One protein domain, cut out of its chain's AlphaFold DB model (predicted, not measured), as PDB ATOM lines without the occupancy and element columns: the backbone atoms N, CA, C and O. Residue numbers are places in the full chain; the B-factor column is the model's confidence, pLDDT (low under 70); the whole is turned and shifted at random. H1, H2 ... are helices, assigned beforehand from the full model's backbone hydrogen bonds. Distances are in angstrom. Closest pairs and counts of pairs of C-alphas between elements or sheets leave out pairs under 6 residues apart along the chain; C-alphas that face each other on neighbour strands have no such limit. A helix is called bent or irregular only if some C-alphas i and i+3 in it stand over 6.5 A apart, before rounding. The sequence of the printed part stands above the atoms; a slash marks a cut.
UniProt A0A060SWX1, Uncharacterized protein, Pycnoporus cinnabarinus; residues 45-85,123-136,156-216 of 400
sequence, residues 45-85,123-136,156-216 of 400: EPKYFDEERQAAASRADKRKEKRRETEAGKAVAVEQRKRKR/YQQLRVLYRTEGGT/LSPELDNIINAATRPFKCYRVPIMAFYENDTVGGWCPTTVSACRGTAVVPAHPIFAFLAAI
ATOM      1  N   GLU A  45      -6.567  17.883  -8.525       93.25
ATOM      2  CA  GLU A  45      -7.348  19.004  -9.049       93.25
ATOM      3  C   GLU A  45      -6.659  20.346  -8.728       93.25
ATOM      4  O   GLU A  45      -6.197  20.535  -7.602       93.25
ATOM      5  N   PRO A  46      -6.640  21.320  -9.660       94.06
ATOM      6  CA  PRO A  46      -5.916  22.582  -9.481       94.06
ATOM      7  C   PRO A  46      -6.257  23.342  -8.189       94.06
ATOM      8  O   PRO A  46      -5.412  24.015  -7.616       94.06
ATOM      9  N   LYS A  47      -7.486  23.196  -7.685       93.94
ATOM     10  CA  LYS A  47      -7.979  23.891  -6.488       93.94
ATOM     11  C   LYS A  47      -7.213  23.578  -5.192       93.94
ATOM     12  O   LYS A  47      -7.358  24.334  -4.238       93.94
ATOM     13  N   TYR A  48      -6.448  22.484  -5.139       94.56
ATOM     14  CA  TYR A  48      -5.671  22.102  -3.952       94.56
ATOM     15  C   TYR A  48      -4.249  22.689  -3.935       94.56
ATOM     16  O   TYR A  48      -3.560  22.585  -2.923       94.56
ATOM     17  N   PHE A  49      -3.805  23.316  -5.027       95.75
ATOM     18  CA  PHE A  49      -2.507  23.987  -5.069       95.75
ATOM     19  C   PHE A  49      -2.583  25.363  -4.401       95.75
ATOM     20  O   PHE A  49      -3.554  26.102  -4.577       95.75
ATOM     21  N   ASP A  50      -1.545  25.731  -3.650       94.31
ATOM     22  CA  ASP A  50      -1.457  27.024  -2.960       94.31
ATOM     23  C   ASP A  50      -1.628  28.216  -3.906       94.31
ATOM     24  O   ASP A  50      -2.373  29.143  -3.596       94.31
ATOM     25  N   GLU A  51      -0.983  28.174  -5.070       93.56
ATOM     26  CA  GLU A  51      -1.031  29.248  -6.067       93.56
ATOM     27  C   GLU A  51      -2.463  29.498  -6.555       93.56
ATOM     28  O   GLU A  51      -2.929  30.637  -6.605       93.56
ATOM     29  N   GLU A  52      -3.209  28.429  -6.839       94.12
ATOM     30  CA  GLU A  52      -4.606  28.523  -7.263       94.12
ATOM     31  C   GLU A  52      -5.520  28.980  -6.127       94.12
ATOM     32  O   GLU A  52      -6.422  29.790  -6.358       94.12
ATOM     33  N   ARG A  53      -5.276  28.534  -4.887       93.69
ATOM     34  CA  ARG A  53      -6.019  29.007  -3.707       93.69
ATOM     35  C   ARG A  53      -5.793  30.496  -3.459       93.69
ATOM     36  O   ARG A  53      -6.762  31.231  -3.274       93.69
ATOM     37  N   GLN A  54      -4.552  30.969  -3.536       93.69
ATOM     38  CA  GLN A  54      -4.209  32.390  -3.405       93.69
ATOM     39  C   GLN A  54      -4.784  33.220  -4.562       93.69
ATOM     40  O   GLN A  54      -5.362  34.296  -4.357       93.69
ATOM     41  N   ALA A  55      -4.713  32.710  -5.793       93.12
ATOM     42  CA  ALA A  55      -5.317  33.353  -6.954       93.12
ATOM     43  C   ALA A  55      -6.853  33.396  -6.857       93.12
ATOM     44  O   ALA A  55      -7.478  34.350  -7.324       93.12
ATOM     45  N   ALA A  56      -7.487  32.381  -6.271       92.44
ATOM     46  CA  ALA A  56      -8.923  32.364  -6.018       92.44
ATOM     47  C   ALA A  56      -9.315  33.342  -4.899       92.44
ATOM     48  O   ALA A  56     -10.282  34.087  -5.068       92.44
ATOM     49  N   ALA A  57      -8.547  33.396  -3.807       93.69
ATOM     50  CA  ALA A  57      -8.756  34.326  -2.697       93.69
ATOM     51  C   ALA A  57      -8.639  35.786  -3.156       93.69
ATOM     52  O   ALA A  57      -9.579  36.560  -2.995       93.69
ATOM     53  N   SER A  58      -7.568  36.136  -3.873       95.12
ATOM     54  CA  SER A  58      -7.396  37.484  -4.434       95.12
ATOM     55  C   SER A  58      -8.506  37.862  -5.424       95.12
ATOM     56  O   SER A  58      -8.988  38.996  -5.425       95.12
ATOM     57  N   ARG A  59      -8.984  36.916  -6.248       94.31
ATOM     58  CA  ARG A  59     -10.164  37.119  -7.109       94.31
ATOM     59  C   ARG A  59     -11.438  37.344  -6.290       94.31
ATOM     60  O   ARG A  59     -12.277  38.145  -6.701       94.31
ATOM     61  N   ALA A  60     -11.608  36.647  -5.171       94.25
ATOM     62  CA  ALA A  60     -12.750  36.822  -4.282       94.25
ATOM     63  C   ALA A  60     -12.712  38.188  -3.583       94.25
ATOM     64  O   ALA A  60     -13.736  38.869  -3.541       94.25
ATOM     65  N   ASP A  61     -11.548  38.630  -3.118       95.38
ATOM     66  CA  ASP A  61     -11.402  39.915  -2.435       95.38
ATOM     67  C   ASP A  61     -11.590  41.091  -3.394       95.38
ATOM     68  O   ASP A  61     -12.397  41.973  -3.105       95.38
ATOM     69  N   LYS A  62     -11.036  41.021  -4.612       97.12
ATOM     70  CA  LYS A  62     -11.331  41.992  -5.685       97.12
ATOM     71  C   LYS A  62     -12.829  42.095  -5.996       97.12
ATOM     72  O   LYS A  62     -13.346  43.169  -6.294       97.12
ATOM     73  N   ARG A  63     -13.568  40.978  -5.940       96.50
ATOM     74  CA  ARG A  63     -15.033  40.985  -6.133       96.50
ATOM     75  C   ARG A  63     -15.762  41.620  -4.951       96.50
ATOM     76  O   ARG A  63     -16.742  42.328  -5.179       96.50
ATOM     77  N   LYS A  64     -15.316  41.372  -3.716       97.00
ATOM     78  CA  LYS A  64     -15.887  41.992  -2.509       97.00
ATOM     79  C   LYS A  64     -15.648  43.498  -2.502       97.00
ATOM     80  O   LYS A  64     -16.580  44.242  -2.216       97.00
ATOM     81  N   GLU A  65     -14.448  43.937  -2.858       98.00
ATOM     82  CA  GLU A  65     -14.088  45.351  -2.973       98.00
ATOM     83  C   GLU A  65     -14.954  46.055  -4.020       98.00
ATOM     84  O   GLU A  65     -15.699  46.970  -3.679       98.00
ATOM     85  N   LYS A  66     -15.012  45.521  -5.247       97.62
ATOM     86  CA  LYS A  66     -15.890  46.055  -6.298       97.62
ATOM     87  C   LYS A  66     -17.359  46.105  -5.870       97.62
ATOM     88  O   LYS A  66     -18.087  47.031  -6.219       97.62
ATOM     89  N   ARG A  67     -17.828  45.106  -5.116       97.44
ATOM     90  CA  ARG A  67     -19.192  45.106  -4.576       97.44
ATOM     91  C   ARG A  67     -19.389  46.250  -3.577       97.44
ATOM     92  O   ARG A  67     -20.359  46.990  -3.734       97.44
ATOM     93  N   ARG A  68     -18.464  46.438  -2.631       97.88
ATOM     94  CA  ARG A  68     -18.492  47.546  -1.658       97.88
ATOM     95  C   ARG A  68     -18.493  48.907  -2.348       97.88
ATOM     96  O   ARG A  68     -19.311  49.748  -1.999       97.88
ATOM     97  N   GLU A  69     -17.672  49.100  -3.377       97.81
ATOM     98  CA  GLU A  69     -17.658  50.335  -4.174       97.81
ATOM     99  C   GLU A  69     -19.005  50.592  -4.861       97.81
ATOM    100  O   GLU A  69     -19.543  51.698  -4.802       97.81
ATOM    101  N   THR A  70     -19.600  49.568  -5.484       97.50
ATOM    102  CA  THR A  70     -20.912  49.726  -6.134       97.50
ATOM    103  C   THR A  70     -22.040  49.991  -5.140       97.50
ATOM    104  O   THR A  70     -22.994  50.693  -5.472       97.50
ATOM    105  N   GLU A  71     -21.954  49.444  -3.928       97.88
ATOM    106  CA  GLU A  71     -22.913  49.689  -2.849       97.88
ATOM    107  C   GLU A  71     -22.742  51.107  -2.277       97.88
ATOM    108  O   GLU A  71     -23.735  51.824  -2.140       97.88
ATOM    109  N   ALA A  72     -21.505  51.564  -2.069       97.94
ATOM    110  CA  ALA A  72     -21.200  52.934  -1.657       97.94
ATOM    111  C   ALA A  72     -21.669  53.964  -2.701       97.94
ATOM    112  O   ALA A  72     -22.348  54.932  -2.357       97.94
ATOM    113  N   GLY A  73     -21.405  53.727  -3.990       96.88
ATOM    114  CA  GLY A  73     -21.870  54.598  -5.073       96.88
ATOM    115  C   GLY A  73     -23.398  54.695  -5.147       96.88
ATOM    116  O   GLY A  73     -23.948  55.775  -5.366       96.88
ATOM    117  N   LYS A  74     -24.109  53.587  -4.892       97.81
ATOM    118  CA  LYS A  74     -25.577  53.593  -4.781       97.81
ATOM    119  C   LYS A  74     -26.054  54.390  -3.567       97.81
ATOM    120  O   LYS A  74     -27.010  55.147  -3.705       97.81
ATOM    121  N   ALA A  75     -25.400  54.252  -2.413       97.56
ATOM    122  CA  ALA A  75     -25.745  55.008  -1.210       97.56
ATOM    123  C   ALA A  75     -25.585  56.524  -1.427       97.56
ATOM    124  O   ALA A  75     -26.511  57.283  -1.141       97.56
ATOM    125  N   VAL A  76     -24.474  56.955  -2.035       97.81
ATOM    126  CA  VAL A  76     -24.241  58.366  -2.394       97.81
ATOM    127  C   VAL A  76     -25.298  58.872  -3.377       97.81
ATOM    128  O   VAL A  76     -25.852  59.952  -3.184       97.81
ATOM    129  N   ALA A  77     -25.638  58.092  -4.406       97.19
ATOM    130  CA  ALA A  77     -26.666  58.478  -5.372       97.19
ATOM    131  C   ALA A  77     -28.063  58.611  -4.733       97.19
ATOM    132  O   ALA A  77     -28.829  59.505  -5.100       97.19
ATOM    133  N   VAL A  78     -28.405  57.745  -3.773       97.75
ATOM    134  CA  VAL A  78     -29.655  57.848  -3.001       97.75
ATOM    135  C   VAL A  78     -29.658  59.116  -2.147       97.75
ATOM    136  O   VAL A  78     -30.656  59.835  -2.138       97.75
ATOM    137  N   GLU A  79     -28.546  59.432  -1.487       97.00
ATOM    138  CA  GLU A  79     -28.421  60.630  -0.654       97.00
ATOM    139  C   GLU A  79     -28.504  61.923  -1.479       97.00
ATOM    140  O   GLU A  79     -29.243  62.847  -1.136       97.00
ATOM    141  N   GLN A  80     -27.852  61.968  -2.643       95.94
ATOM    142  CA  GLN A  80     -27.970  63.089  -3.579       95.94
ATOM    143  C   GLN A  80     -29.408  63.282  -4.082       95.94
ATOM    144  O   GLN A  80     -29.864  64.417  -4.229       95.94
ATOM    145  N   ARG A  81     -30.155  62.193  -4.317       96.12
ATOM    146  CA  ARG A  81     -31.583  62.270  -4.676       96.12
ATOM    147  C   ARG A  81     -32.435  62.821  -3.531       96.12
ATOM    148  O   ARG A  81     -33.365  63.578  -3.802       96.12
ATOM    149  N   LYS A  82     -32.122  62.484  -2.273       95.88
ATOM    150  CA  LYS A  82     -32.808  63.047  -1.098       95.88
ATOM    151  C   LYS A  82     -32.549  64.546  -0.955       95.88
ATOM    152  O   LYS A  82     -33.507  65.294  -0.798       95.88
ATOM    153  N   ARG A  83     -31.293  64.991  -1.090       93.75
ATOM    154  CA  ARG A  83     -30.935  66.421  -1.021       93.75
ATOM    155  C   ARG A  83     -31.635  67.248  -2.096       93.75
ATOM    156  O   ARG A  83     -32.288  68.230  -1.763       93.75
ATOM    157  N   LYS A  84     -31.622  66.783  -3.352       93.81
ATOM    158  CA  LYS A  84     -32.354  67.447  -4.446       93.81
ATOM    159  C   LYS A  84     -33.857  67.557  -4.171       93.81
ATOM    160  O   LYS A  84     -34.469  68.547  -4.546       93.81
ATOM    161  N   ARG A  85     -34.459  66.563  -3.504       91.69
ATOM    162  CA  ARG A  85     -35.881  66.602  -3.128       91.69
ATOM    163  C   ARG A  85     -36.162  67.590  -1.990       91.69
ATOM    164  O   ARG A  85     -37.202  68.238  -2.019       91.69
ATOM    165  N   TYR A 123      10.510  18.652  11.077       94.12
ATOM    166  CA  TYR A 123       9.678  17.469  11.318       94.12
ATOM    167  C   TYR A 123       8.807  17.621  12.568       94.12
ATOM    168  O   TYR A 123       7.651  17.204  12.564       94.12
ATOM    169  N   GLN A 124       9.335  18.236  13.630       94.94
ATOM    170  CA  GLN A 124       8.570  18.519  14.846       94.94
ATOM    171  C   GLN A 124       7.462  19.542  14.578       94.94
ATOM    172  O   GLN A 124       6.338  19.333  15.022       94.94
ATOM    173  N   GLN A 125       7.745  20.595  13.804       95.06
ATOM    174  CA  GLN A 125       6.743  21.587  13.401       95.06
ATOM    175  C   GLN A 125       5.582  20.932  12.640       95.06
ATOM    176  O   GLN A 125       4.421  21.158  12.973       95.06
ATOM    177  N   LEU A 126       5.886  20.063  11.667       95.62
ATOM    178  CA  LEU A 126       4.865  19.321  10.921       95.62
ATOM    179  C   LEU A 126       4.064  18.372  11.818       95.62
ATOM    180  O   LEU A 126       2.846  18.313  11.705       95.62
ATOM    181  N   ARG A 127       4.718  17.666  12.748       95.56
ATOM    182  CA  ARG A 127       4.031  16.778  13.699       95.56
ATOM    183  C   ARG A 127       3.089  17.534  14.628       95.56
ATOM    184  O   ARG A 127       1.985  17.055  14.880       95.56
ATOM    185  N   VAL A 128       3.501  18.701  15.124       95.38
ATOM    186  CA  VAL A 128       2.623  19.575  15.912       95.38
ATOM    187  C   VAL A 128       1.412  19.966  15.072       95.38
ATOM    188  O   VAL A 128       0.297  19.743  15.526       95.38
ATOM    189  N   LEU A 129       1.627  20.425  13.833       94.69
ATOM    190  CA  LEU A 129       0.555  20.807  12.910       94.69
ATOM    191  C   LEU A 129      -0.440  19.660  12.665       94.69
ATOM    192  O   LEU A 129      -1.649  19.851  12.799       94.69
ATOM    193  N   TYR A 130       0.048  18.448  12.386       95.00
ATOM    194  CA  TYR A 130      -0.806  17.275  12.158       95.00
ATOM    195  C   TYR A 130      -1.609  16.885  13.400       95.00
ATOM    196  O   TYR A 130      -2.785  16.542  13.297       95.00
ATOM    197  N   ARG A 131      -1.013  16.985  14.594       94.19
ATOM    198  CA  ARG A 131      -1.715  16.697  15.854       94.19
ATOM    199  C   ARG A 131      -2.771  17.756  16.166       94.19
ATOM    200  O   ARG A 131      -3.882  17.396  16.551       94.19
ATOM    201  N   THR A 132      -2.449  19.037  15.983       93.19
ATOM    202  CA  THR A 132      -3.376  20.136  16.278       93.19
ATOM    203  C   THR A 132      -4.565  20.140  15.332       93.19
ATOM    204  O   THR A 132      -5.697  20.279  15.781       93.19
ATOM    205  N   GLU A 133      -4.340  19.942  14.035       88.38
ATOM    206  CA  GLU A 133      -5.418  19.982  13.045       88.38
ATOM    207  C   GLU A 133      -6.190  18.656  12.984       88.38
ATOM    208  O   GLU A 133      -7.421  18.661  12.959       88.38
ATOM    209  N   GLY A 134      -5.501  17.513  13.069       82.19
ATOM    210  CA  GLY A 134      -6.128  16.187  13.055       82.19
ATOM    211  C   GLY A 134      -6.956  15.869  14.306       82.19
ATOM    212  O   GLY A 134      -7.967  15.166  14.213       82.19
ATOM    213  N   GLY A 135      -6.581  16.412  15.472       74.00
ATOM    214  CA  GLY A 135      -7.312  16.219  16.731       74.00
ATOM    215  C   GLY A 135      -8.718  16.827  16.710       74.00
ATOM    216  O   GLY A 135      -9.677  16.196  17.156       74.00
ATOM    217  N   THR A 136      -8.869  18.003  16.092       67.56
ATOM    218  CA  THR A 136     -10.156  18.724  16.040       67.56
ATOM    219  C   THR A 136     -11.254  17.967  15.285       67.56
ATOM    220  O   THR A 136     -12.437  18.141  15.578       67.56
ATOM    221  N   LEU A 156      -8.968  18.970   2.375       91.62
ATOM    222  CA  LEU A 156      -7.859  18.051   2.317       91.62
ATOM    223  C   LEU A 156      -7.206  17.965   3.703       91.62
ATOM    224  O   LEU A 156      -7.079  18.983   4.386       91.62
ATOM    225  N   SER A 157      -6.792  16.767   4.118       93.38
ATOM    226  CA  SER A 157      -6.055  16.623   5.374       93.38
ATOM    227  C   SER A 157      -4.712  17.372   5.285       93.38
ATOM    228  O   SER A 157      -4.120  17.427   4.198       93.38
ATOM    229  N   PRO A 158      -4.210  17.961   6.383       95.38
ATOM    230  CA  PRO A 158      -2.988  18.771   6.350       95.38
ATOM    231  C   PRO A 158      -1.762  18.012   5.851       95.38
ATOM    232  O   PRO A 158      -0.862  18.584   5.234       95.38
ATOM    233  N   GLU A 159      -1.719  16.706   6.088       95.50
ATOM    234  CA  GLU A 159      -0.642  15.844   5.629       95.50
ATOM    235  C   GLU A 159      -0.629  15.747   4.105       95.50
ATOM    236  O   GLU A 159       0.416  15.895   3.471       95.50
ATOM    237  N   LEU A 160      -1.805  15.538   3.508       95.94
ATOM    238  CA  LEU A 160      -1.959  15.509   2.061       95.94
ATOM    239  C   LEU A 160      -1.694  16.890   1.461       95.94
ATOM    240  O   LEU A 160      -1.047  16.975   0.421       95.94
ATOM    241  N   ASP A 161      -2.125  17.968   2.121       95.94
ATOM    242  CA  ASP A 161      -1.867  19.341   1.675       95.94
ATOM    243  C   ASP A 161      -0.371  19.640   1.568       95.94
ATOM    244  O   ASP A 161       0.103  20.156   0.549       95.94
ATOM    245  N   ASN A 162       0.386  19.236   2.588       96.06
ATOM    246  CA  ASN A 162       1.833  19.376   2.611       96.06
ATOM    247  C   ASN A 162       2.532  18.491   1.576       96.06
ATOM    248  O   ASN A 162       3.573  18.895   1.064       96.06
ATOM    249  N   ILE A 163       1.976  17.326   1.227       95.50
ATOM    250  CA  ILE A 163       2.497  16.492   0.133       95.50
ATOM    251  C   ILE A 163       2.256  17.160  -1.219       95.50
ATOM    252  O   ILE A 163       3.193  17.264  -2.002       95.50
ATOM    253  N   ILE A 164       1.044  17.644  -1.504       95.31
ATOM    254  CA  ILE A 164       0.718  18.292  -2.789       95.31
ATOM    255  C   ILE A 164       1.608  19.509  -3.022       95.31
ATOM    256  O   ILE A 164       2.212  19.659  -4.084       95.31
ATOM    257  N   ASN A 165       1.697  20.363  -2.004       95.44
ATOM    258  CA  ASN A 165       2.401  21.635  -2.074       95.44
ATOM    259  C   ASN A 165       3.870  21.503  -1.649       95.44
ATOM    260  O   ASN A 165       4.555  22.503  -1.460       95.44
ATOM    261  N   ALA A 166       4.402  20.282  -1.525       93.75
ATOM    262  CA  ALA A 166       5.752  20.055  -1.017       93.75
ATOM    263  C   ALA A 166       6.828  20.847  -1.771       93.75
ATOM    264  O   ALA A 166       7.789  21.298  -1.155       93.75
ATOM    265  N   ALA A 167       6.659  21.023  -3.086       89.06
ATOM    266  CA  ALA A 167       7.589  21.757  -3.942       89.06
ATOM    267  C   ALA A 167       7.608  23.275  -3.683       89.06
ATOM    268  O   ALA A 167       8.655  23.900  -3.845       89.06
ATOM    269  N   THR A 168       6.481  23.868  -3.278       90.94
ATOM    270  CA  THR A 168       6.365  25.306  -2.975       90.94
ATOM    271  C   THR A 168       6.602  25.609  -1.494       90.94
ATOM    272  O   THR A 168       6.919  26.743  -1.132       90.94
ATOM    273  N   ARG A 169       6.486  24.601  -0.622       93.12
ATOM    274  CA  ARG A 169       6.754  24.703   0.819       93.12
ATOM    275  C   ARG A 169       8.265  24.807   1.114       93.12
ATOM    276  O   ARG A 169       9.088  24.377   0.302       93.12
ATOM    277  N   PRO A 170       8.670  25.300   2.306       91.00
ATOM    278  CA  PRO A 170      10.084  25.493   2.649       91.00
ATOM    279  C   PRO A 170      10.966  24.234   2.564       91.00
ATOM    280  O   PRO A 170      12.163  24.361   2.325       91.00
ATOM    281  N   PHE A 171      10.408  23.026   2.739       88.19
ATOM    282  CA  PHE A 171      11.163  21.764   2.649       88.19
ATOM    283  C   PHE A 171      11.479  21.309   1.219       88.19
ATOM    284  O   PHE A 171      12.421  20.538   1.047       88.19
ATOM    285  N   LYS A 172      10.705  21.722   0.199       89.25
ATOM    286  CA  LYS A 172      10.911  21.355  -1.221       89.25
ATOM    287  C   LYS A 172      11.083  19.848  -1.486       89.25
ATOM    288  O   LYS A 172      11.748  19.449  -2.440       89.25
ATOM    289  N   CYS A 173      10.515  18.994  -0.635       88.56
ATOM    290  CA  CYS A 173      10.736  17.548  -0.651       88.56
ATOM    291  C   CYS A 173       9.460  16.775  -0.302       88.56
ATOM    292  O   CYS A 173       8.953  16.856   0.815       88.56
ATOM    293  N   TYR A 174       8.980  15.950  -1.233       91.12
ATOM    294  CA  TYR A 174       7.764  15.147  -1.055       91.12
ATOM    295  C   TYR A 174       7.884  14.062   0.029       91.12
ATOM    296  O   TYR A 174       6.868  13.596   0.536       91.12
ATOM    297  N   ARG A 175       9.106  13.674   0.429       91.31
ATOM    298  CA  ARG A 175       9.315  12.711   1.525       91.31
ATOM    299  C   ARG A 175       9.153  13.335   2.906       91.31
ATOM    300  O   ARG A 175       8.755  12.629   3.821       91.31
ATOM    301  N   VAL A 176       9.434  14.630   3.074       93.19
ATOM    302  CA  VAL A 176       9.425  15.277   4.400       93.19
ATOM    303  C   VAL A 176       8.061  15.166   5.098       93.19
ATOM    304  O   VAL A 176       8.043  14.707   6.241       93.19
ATOM    305  N   PRO A 177       6.919  15.467   4.444       95.00
ATOM    306  CA  PRO A 177       5.601  15.282   5.053       95.00
ATOM    307  C   PRO A 177       5.322  13.839   5.484       95.00
ATOM    308  O   PRO A 177       4.734  13.623   6.539       95.00
ATOM    309  N   ILE A 178       5.772  12.864   4.690       94.94
ATOM    310  CA  ILE A 178       5.552  11.428   4.913       94.94
ATOM    311  C   ILE A 178       6.406  10.936   6.084       94.94
ATOM    312  O   ILE A 178       5.918  10.239   6.968       94.94
ATOM    313  N   MET A 179       7.672  11.350   6.124       93.44
ATOM    314  CA  MET A 179       8.594  11.041   7.215       93.44
ATOM    315  C   MET A 179       8.120  11.656   8.532       93.44
ATOM    316  O   MET A 179       8.150  10.974   9.548       93.44
ATOM    317  N   ALA A 180       7.636  12.905   8.505       94.94
ATOM    318  CA  ALA A 180       7.059  13.558   9.677       94.94
ATOM    319  C   ALA A 180       5.798  12.834  10.171       94.94
ATOM    320  O   ALA A 180       5.632  12.661  11.374       94.94
ATOM    321  N   PHE A 181       4.924  12.407   9.254       95.88
ATOM    322  CA  PHE A 181       3.677  11.724   9.596       95.88
ATOM    323  C   PHE A 181       3.906  10.359  10.260       95.88
ATOM    324  O   PHE A 181       3.263  10.056  11.258       95.88
ATOM    325  N   TYR A 182       4.848   9.562   9.744       95.38
ATOM    326  CA  TYR A 182       5.188   8.244  10.298       95.38
ATOM    327  C   TYR A 182       6.290   8.275  11.367       95.38
ATOM    328  O   TYR A 182       6.704   7.224  11.842       95.38
ATOM    329  N   GLU A 183       6.782   9.462  11.731       94.19
ATOM    330  CA  GLU A 183       7.880   9.668  12.691       94.19
ATOM    331  C   GLU A 183       9.187   8.925  12.326       94.19
ATOM    332  O   GLU A 183      10.045   8.657  13.171       94.19
ATOM    333  N   ASN A 184       9.373   8.626  11.035       90.50
ATOM    334  CA  ASN A 184      10.534   7.900  10.512       90.50
ATOM    335  C   ASN A 184      11.834   8.722  10.589       90.50
ATOM    336  O   ASN A 184      12.919   8.182  10.386       90.50
ATOM    337  N   ASP A 185      11.749  10.028  10.865       88.75
ATOM    338  CA  ASP A 185      12.909  10.890  11.111       88.75
ATOM    339  C   ASP A 185      13.690  10.478  12.369       88.75
ATOM    340  O   ASP A 185      14.893  10.724  12.456       88.75
ATOM    341  N   THR A 186      13.030   9.807  13.316       88.38
ATOM    342  CA  THR A 186      13.630   9.377  14.589       88.38
ATOM    343  C   THR A 186      14.517   8.139  14.472       88.38
ATOM    344  O   THR A 186      15.410   7.948  15.293       88.38
ATOM    345  N   VAL A 187      14.319   7.322  13.433       84.06
ATOM    346  CA  VAL A 187      15.015   6.035  13.255       84.06
ATOM    347  C   VAL A 187      16.450   6.219  12.727       84.06
ATOM    348  O   VAL A 187      17.236   5.278  12.726       84.06
ATOM    349  N   GLY A 188      16.830   7.450  12.358       66.88
ATOM    350  CA  GLY A 188      18.176   7.808  11.911       66.88
ATOM    351  C   GLY A 188      18.487   7.334  10.484       66.88
ATOM    352  O   GLY A 188      18.376   6.163  10.148       66.88
ATOM    353  N   GLY A 189      18.927   8.257   9.622       61.03
ATOM    354  CA  GLY A 189      19.707   7.887   8.431       61.03
ATOM    355  C   GLY A 189      18.989   7.745   7.084       61.03
ATOM    356  O   GLY A 189      19.625   7.280   6.143       61.03
ATOM    357  N   TRP A 190      17.727   8.171   6.918       62.09
ATOM    358  CA  TRP A 190      17.018   7.940   5.641       62.09
ATOM    359  C   TRP A 190      16.452   9.158   4.907       62.09
ATOM    360  O   TRP A 190      15.540   9.044   4.089       62.09
ATOM    361  N   CYS A 191      17.063  10.325   5.100       57.69
ATOM    362  CA  CYS A 191      16.979  11.382   4.096       57.69
ATOM    363  C   CYS A 191      18.370  11.590   3.504       57.69
ATOM    364  O   CYS A 191      19.107  12.460   3.973       57.69
ATOM    365  N   PRO A 192      18.789  10.775   2.522       54.34
ATOM    366  CA  PRO A 192      20.054  11.023   1.886       54.34
ATOM    367  C   PRO A 192      19.832  12.212   0.950       54.34
ATOM    368  O   PRO A 192      19.420  12.075  -0.200       54.34
ATOM    369  N   THR A 193      20.116  13.409   1.457       54.81
ATOM    370  CA  THR A 193      20.278  14.642   0.670       54.81
ATOM    371  C   THR A 193      21.289  14.472  -0.475       54.81
ATOM    372  O   THR A 193      21.367  15.310  -1.372       54.81
ATOM    373  N   THR A 194      22.036  13.366  -0.469       51.53
ATOM    374  CA  THR A 194      23.026  12.942  -1.455       51.53
ATOM    375  C   THR A 194      22.480  12.096  -2.612       51.53
ATOM    376  O   THR A 194      23.153  12.036  -3.636       51.53
ATOM    377  N   VAL A 195      21.287  11.484  -2.535       52.47
ATOM    378  CA  VAL A 195      20.758  10.705  -3.675       52.47
ATOM    379  C   VAL A 195      19.973  11.635  -4.598       52.47
ATOM    380  O   VAL A 195      19.032  12.310  -4.173       52.47
ATOM    381  N   SER A 196      20.346  11.653  -5.880       56.91
ATOM    382  CA  SER A 196      19.693  12.425  -6.950       56.91
ATOM    383  C   SER A 196      18.161  12.283  -6.971       56.91
ATOM    384  O   SER A 196      17.472  13.207  -7.395       56.91
ATOM    385  N   ALA A 197      17.633  11.185  -6.424       56.00
ATOM    386  CA  ALA A 197      16.213  10.866  -6.297       56.00
ATOM    387  C   ALA A 197      15.385  11.835  -5.423       56.00
ATOM    388  O   ALA A 197      14.163  11.862  -5.556       56.00
ATOM    389  N   CYS A 198      15.999  12.619  -4.526       56.19
ATOM    390  CA  CYS A 198      15.271  13.567  -3.664       56.19
ATOM    391  C   CYS A 198      15.551  15.042  -3.957       56.19
ATOM    392  O   CYS A 198      14.995  15.901  -3.267       56.19
ATOM    393  N   ARG A 199      16.372  15.375  -4.965       55.09
ATOM    394  CA  ARG A 199      16.506  16.777  -5.375       55.09
ATOM    395  C   ARG A 199      15.159  17.226  -5.923       55.09
ATOM    396  O   ARG A 199      14.729  16.763  -6.971       55.09
ATOM    397  N   GLY A 200      14.504  18.112  -5.177       50.31
ATOM    398  CA  GLY A 200      13.231  18.756  -5.487       50.31
ATOM    399  C   GLY A 200      13.268  19.649  -6.726       50.31
ATOM    400  O   GLY A 200      12.800  20.784  -6.683       50.31
ATOM    401  N   THR A 201      13.806  19.163  -7.843       48.03
ATOM    402  CA  THR A 201      13.456  19.693  -9.152       48.03
ATOM    403  C   THR A 201      12.013  19.292  -9.397       48.03
ATOM    404  O   THR A 201      11.715  18.152  -9.755       48.03
ATOM    405  N   ALA A 202      11.124  20.236  -9.095       53.19
ATOM    406  CA  ALA A 202       9.754  20.265  -9.560       53.19
ATOM    407  C   ALA A 202       9.714  19.750 -10.998       53.19
ATOM    408  O   ALA A 202      10.221  20.428 -11.880       53.19
ATOM    409  N   VAL A 203       9.147  18.551 -11.178       52.28
ATOM    410  CA  VAL A 203       8.984  17.864 -12.461       52.28
ATOM    411  C   VAL A 203      10.330  17.695 -13.176       52.28
ATOM    412  O   VAL A 203      10.911  18.639 -13.688       52.28
ATOM    413  N   VAL A 204      10.844  16.473 -13.279       54.31
ATOM    414  CA  VAL A 204      11.811  16.184 -14.343       54.31
ATOM    415  C   VAL A 204      10.960  15.818 -15.562       54.31
ATOM    416  O   VAL A 204      10.607  14.646 -15.702       54.31
ATOM    417  N   PRO A 205      10.581  16.769 -16.449       58.12
ATOM    418  CA  PRO A 205       9.891  16.432 -17.696       58.12
ATOM    419  C   PRO A 205      10.740  15.508 -18.584       58.12
ATOM    420  O   PRO A 205      10.242  14.982 -19.568       58.12
ATOM    421  N   ALA A 206      12.009  15.287 -18.221       62.97
ATOM    422  CA  ALA A 206      12.930  14.381 -18.885       62.97
ATOM    423  C   ALA A 206      12.850  12.910 -18.427       62.97
ATOM    424  O   ALA A 206      13.604  12.100 -18.960       62.97
ATOM    425  N   HIS A 207      11.984  12.517 -17.475       72.50
ATOM    426  CA  HIS A 207      11.803  11.078 -17.228       72.50
ATOM    427  C   HIS A 207      11.194  10.437 -18.493       72.50
ATOM    428  O   HIS A 207      10.188  10.958 -18.979       72.50
ATOM    429  N   PRO A 208      11.728   9.316 -19.020       80.00
ATOM    430  CA  PRO A 208      11.233   8.695 -20.256       80.00
ATOM    431  C   PRO A 208       9.734   8.384 -20.224       80.00
ATOM    432  O   PRO A 208       9.048   8.489 -21.235       80.00
ATOM    433  N   ILE A 209       9.199   8.085 -19.036       76.62
ATOM    434  CA  ILE A 209       7.757   7.899 -18.835       76.62
ATOM    435  C   ILE A 209       6.930   9.137 -19.194       76.62
ATOM    436  O   ILE A 209       5.768   9.007 -19.513       76.62
ATOM    437  N   PHE A 210       7.484  10.344 -19.155       75.88
ATOM    438  CA  PHE A 210       6.773  11.552 -19.561       75.88
ATOM    439  C   PHE A 210       7.069  11.939 -21.011       75.88
ATOM    440  O   PHE A 210       6.466  12.881 -21.511       75.88
ATOM    441  N   ALA A 211       7.911  11.186 -21.730       76.94
ATOM    442  CA  ALA A 211       8.183  11.444 -23.143       76.94
ATOM    443  C   ALA A 211       6.921  11.298 -24.016       76.94
ATOM    444  O   ALA A 211       6.780  12.010 -25.008       76.94
ATOM    445  N   PHE A 212       5.968  10.436 -23.628       66.81
ATOM    446  CA  PHE A 212       4.669  10.351 -24.309       66.81
ATOM    447  C   PHE A 212       3.752  11.539 -23.997       66.81
ATOM    448  O   PHE A 212       2.872  11.857 -24.794       66.81
ATOM    449  N   LEU A 213       3.971  12.234 -22.875       65.31
ATOM    450  CA  LEU A 213       3.356  13.532 -22.596       65.31
ATOM    451  C   LEU A 213       4.124  14.641 -23.320       65.31
ATOM    452  O   LEU A 213       4.349  15.700 -22.731       65.31
ATOM    453  N   ALA A 214       4.545  14.381 -24.569       60.41
ATOM    454  CA  ALA A 214       5.198  15.343 -25.444       60.41
ATOM    455  C   ALA A 214       4.534  16.692 -25.216       60.41
ATOM    456  O   ALA A 214       3.306  16.775 -25.338       60.41
ATOM    457  N   ALA A 215       5.334  17.671 -24.771       58.19
ATOM    458  CA  ALA A 215       4.841  18.971 -24.353       58.19
ATOM    459  C   ALA A 215       3.857  19.421 -25.420       58.19
ATOM    460  O   ALA A 215       4.269  19.663 -26.557       58.19
ATOM    461  N   ILE A 216       2.557  19.409 -25.088       57.50
ATOM    462  CA  ILE A 216       1.543  19.865 -26.027       57.50
ATOM    463  C   ILE A 216       2.032  21.266 -26.352       57.50
ATOM    464  O   ILE A 216       2.128  22.056 -25.402       57.50
TER     465      ILE A 216
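This is residues 45 to 85, 123 to 136 and 156 to 216 of the 400 residues of an uncharacterized protein of Pycnoporus cinnabarinus (UniProt A0A060SWX1). H1 is a long arm whose residues 57 to 85 stick out from a small body, where H2 lies across one end of the helical hairpin H3 and H4. Past short H5, a long link leads to H6, away from the body. The printed part, 116 residues with six named helices and no named strand, is all helix and extended, radius of gyration of the C-alphas 23.9 A, spans 81 by 44 by 20 A.

H1, residues 50 to 85, begins at C-alpha (-1.457, 27.024, -2.960) and is 52.5 A long. H2 is residues 123 to 136, 20.4 A, H3 158 to 164, H4 175 to 181, H5 184 to 187. H6, residues 208 to 213, is irregular, but only just, with the C-alphas of residues 209 and 212 6.7 A apart; it ends at C-alpha 213 at (3.356, 13.532, -22.596).

H1 and H6 touch no helix. H2 touches H4 at a steep tilt of 50 degrees, closest C-alphas Tyr 123 and Ala 180, 5.0 A. With residues 129 to 134 alone H2 touches H3, closest C-alphas Tyr 130 and Pro 158, 6.4 A. H3 and H4 touch at a shallow tilt of 10 degrees, opposite ways, closest C-alphas Ile 163 and Pro 177, 5.9 A. H5 is close to H4 but not clearly touching, closest C-alphas Asp 185 and Met 179, 5.8 A. Each O i to N i+4 pair is within hydrogen-bond range in H1, H3 and H4, 9 of 10 in H2, 0 of 2 in H6, with 2 of 3 O i to N i+3 pairs; H5 is too short.

The farthest C-alphas, Arg 85 and Gly 189, are 81.7 A apart. Across the cuts, C-alphas 85 and 123 are 68.5 A apart, 136 and 156 13.9 A. The link H5 to H6 is long, 20 residues. The pLDDT is under 70 at residues 136, 188 to 206 and 212 to 216.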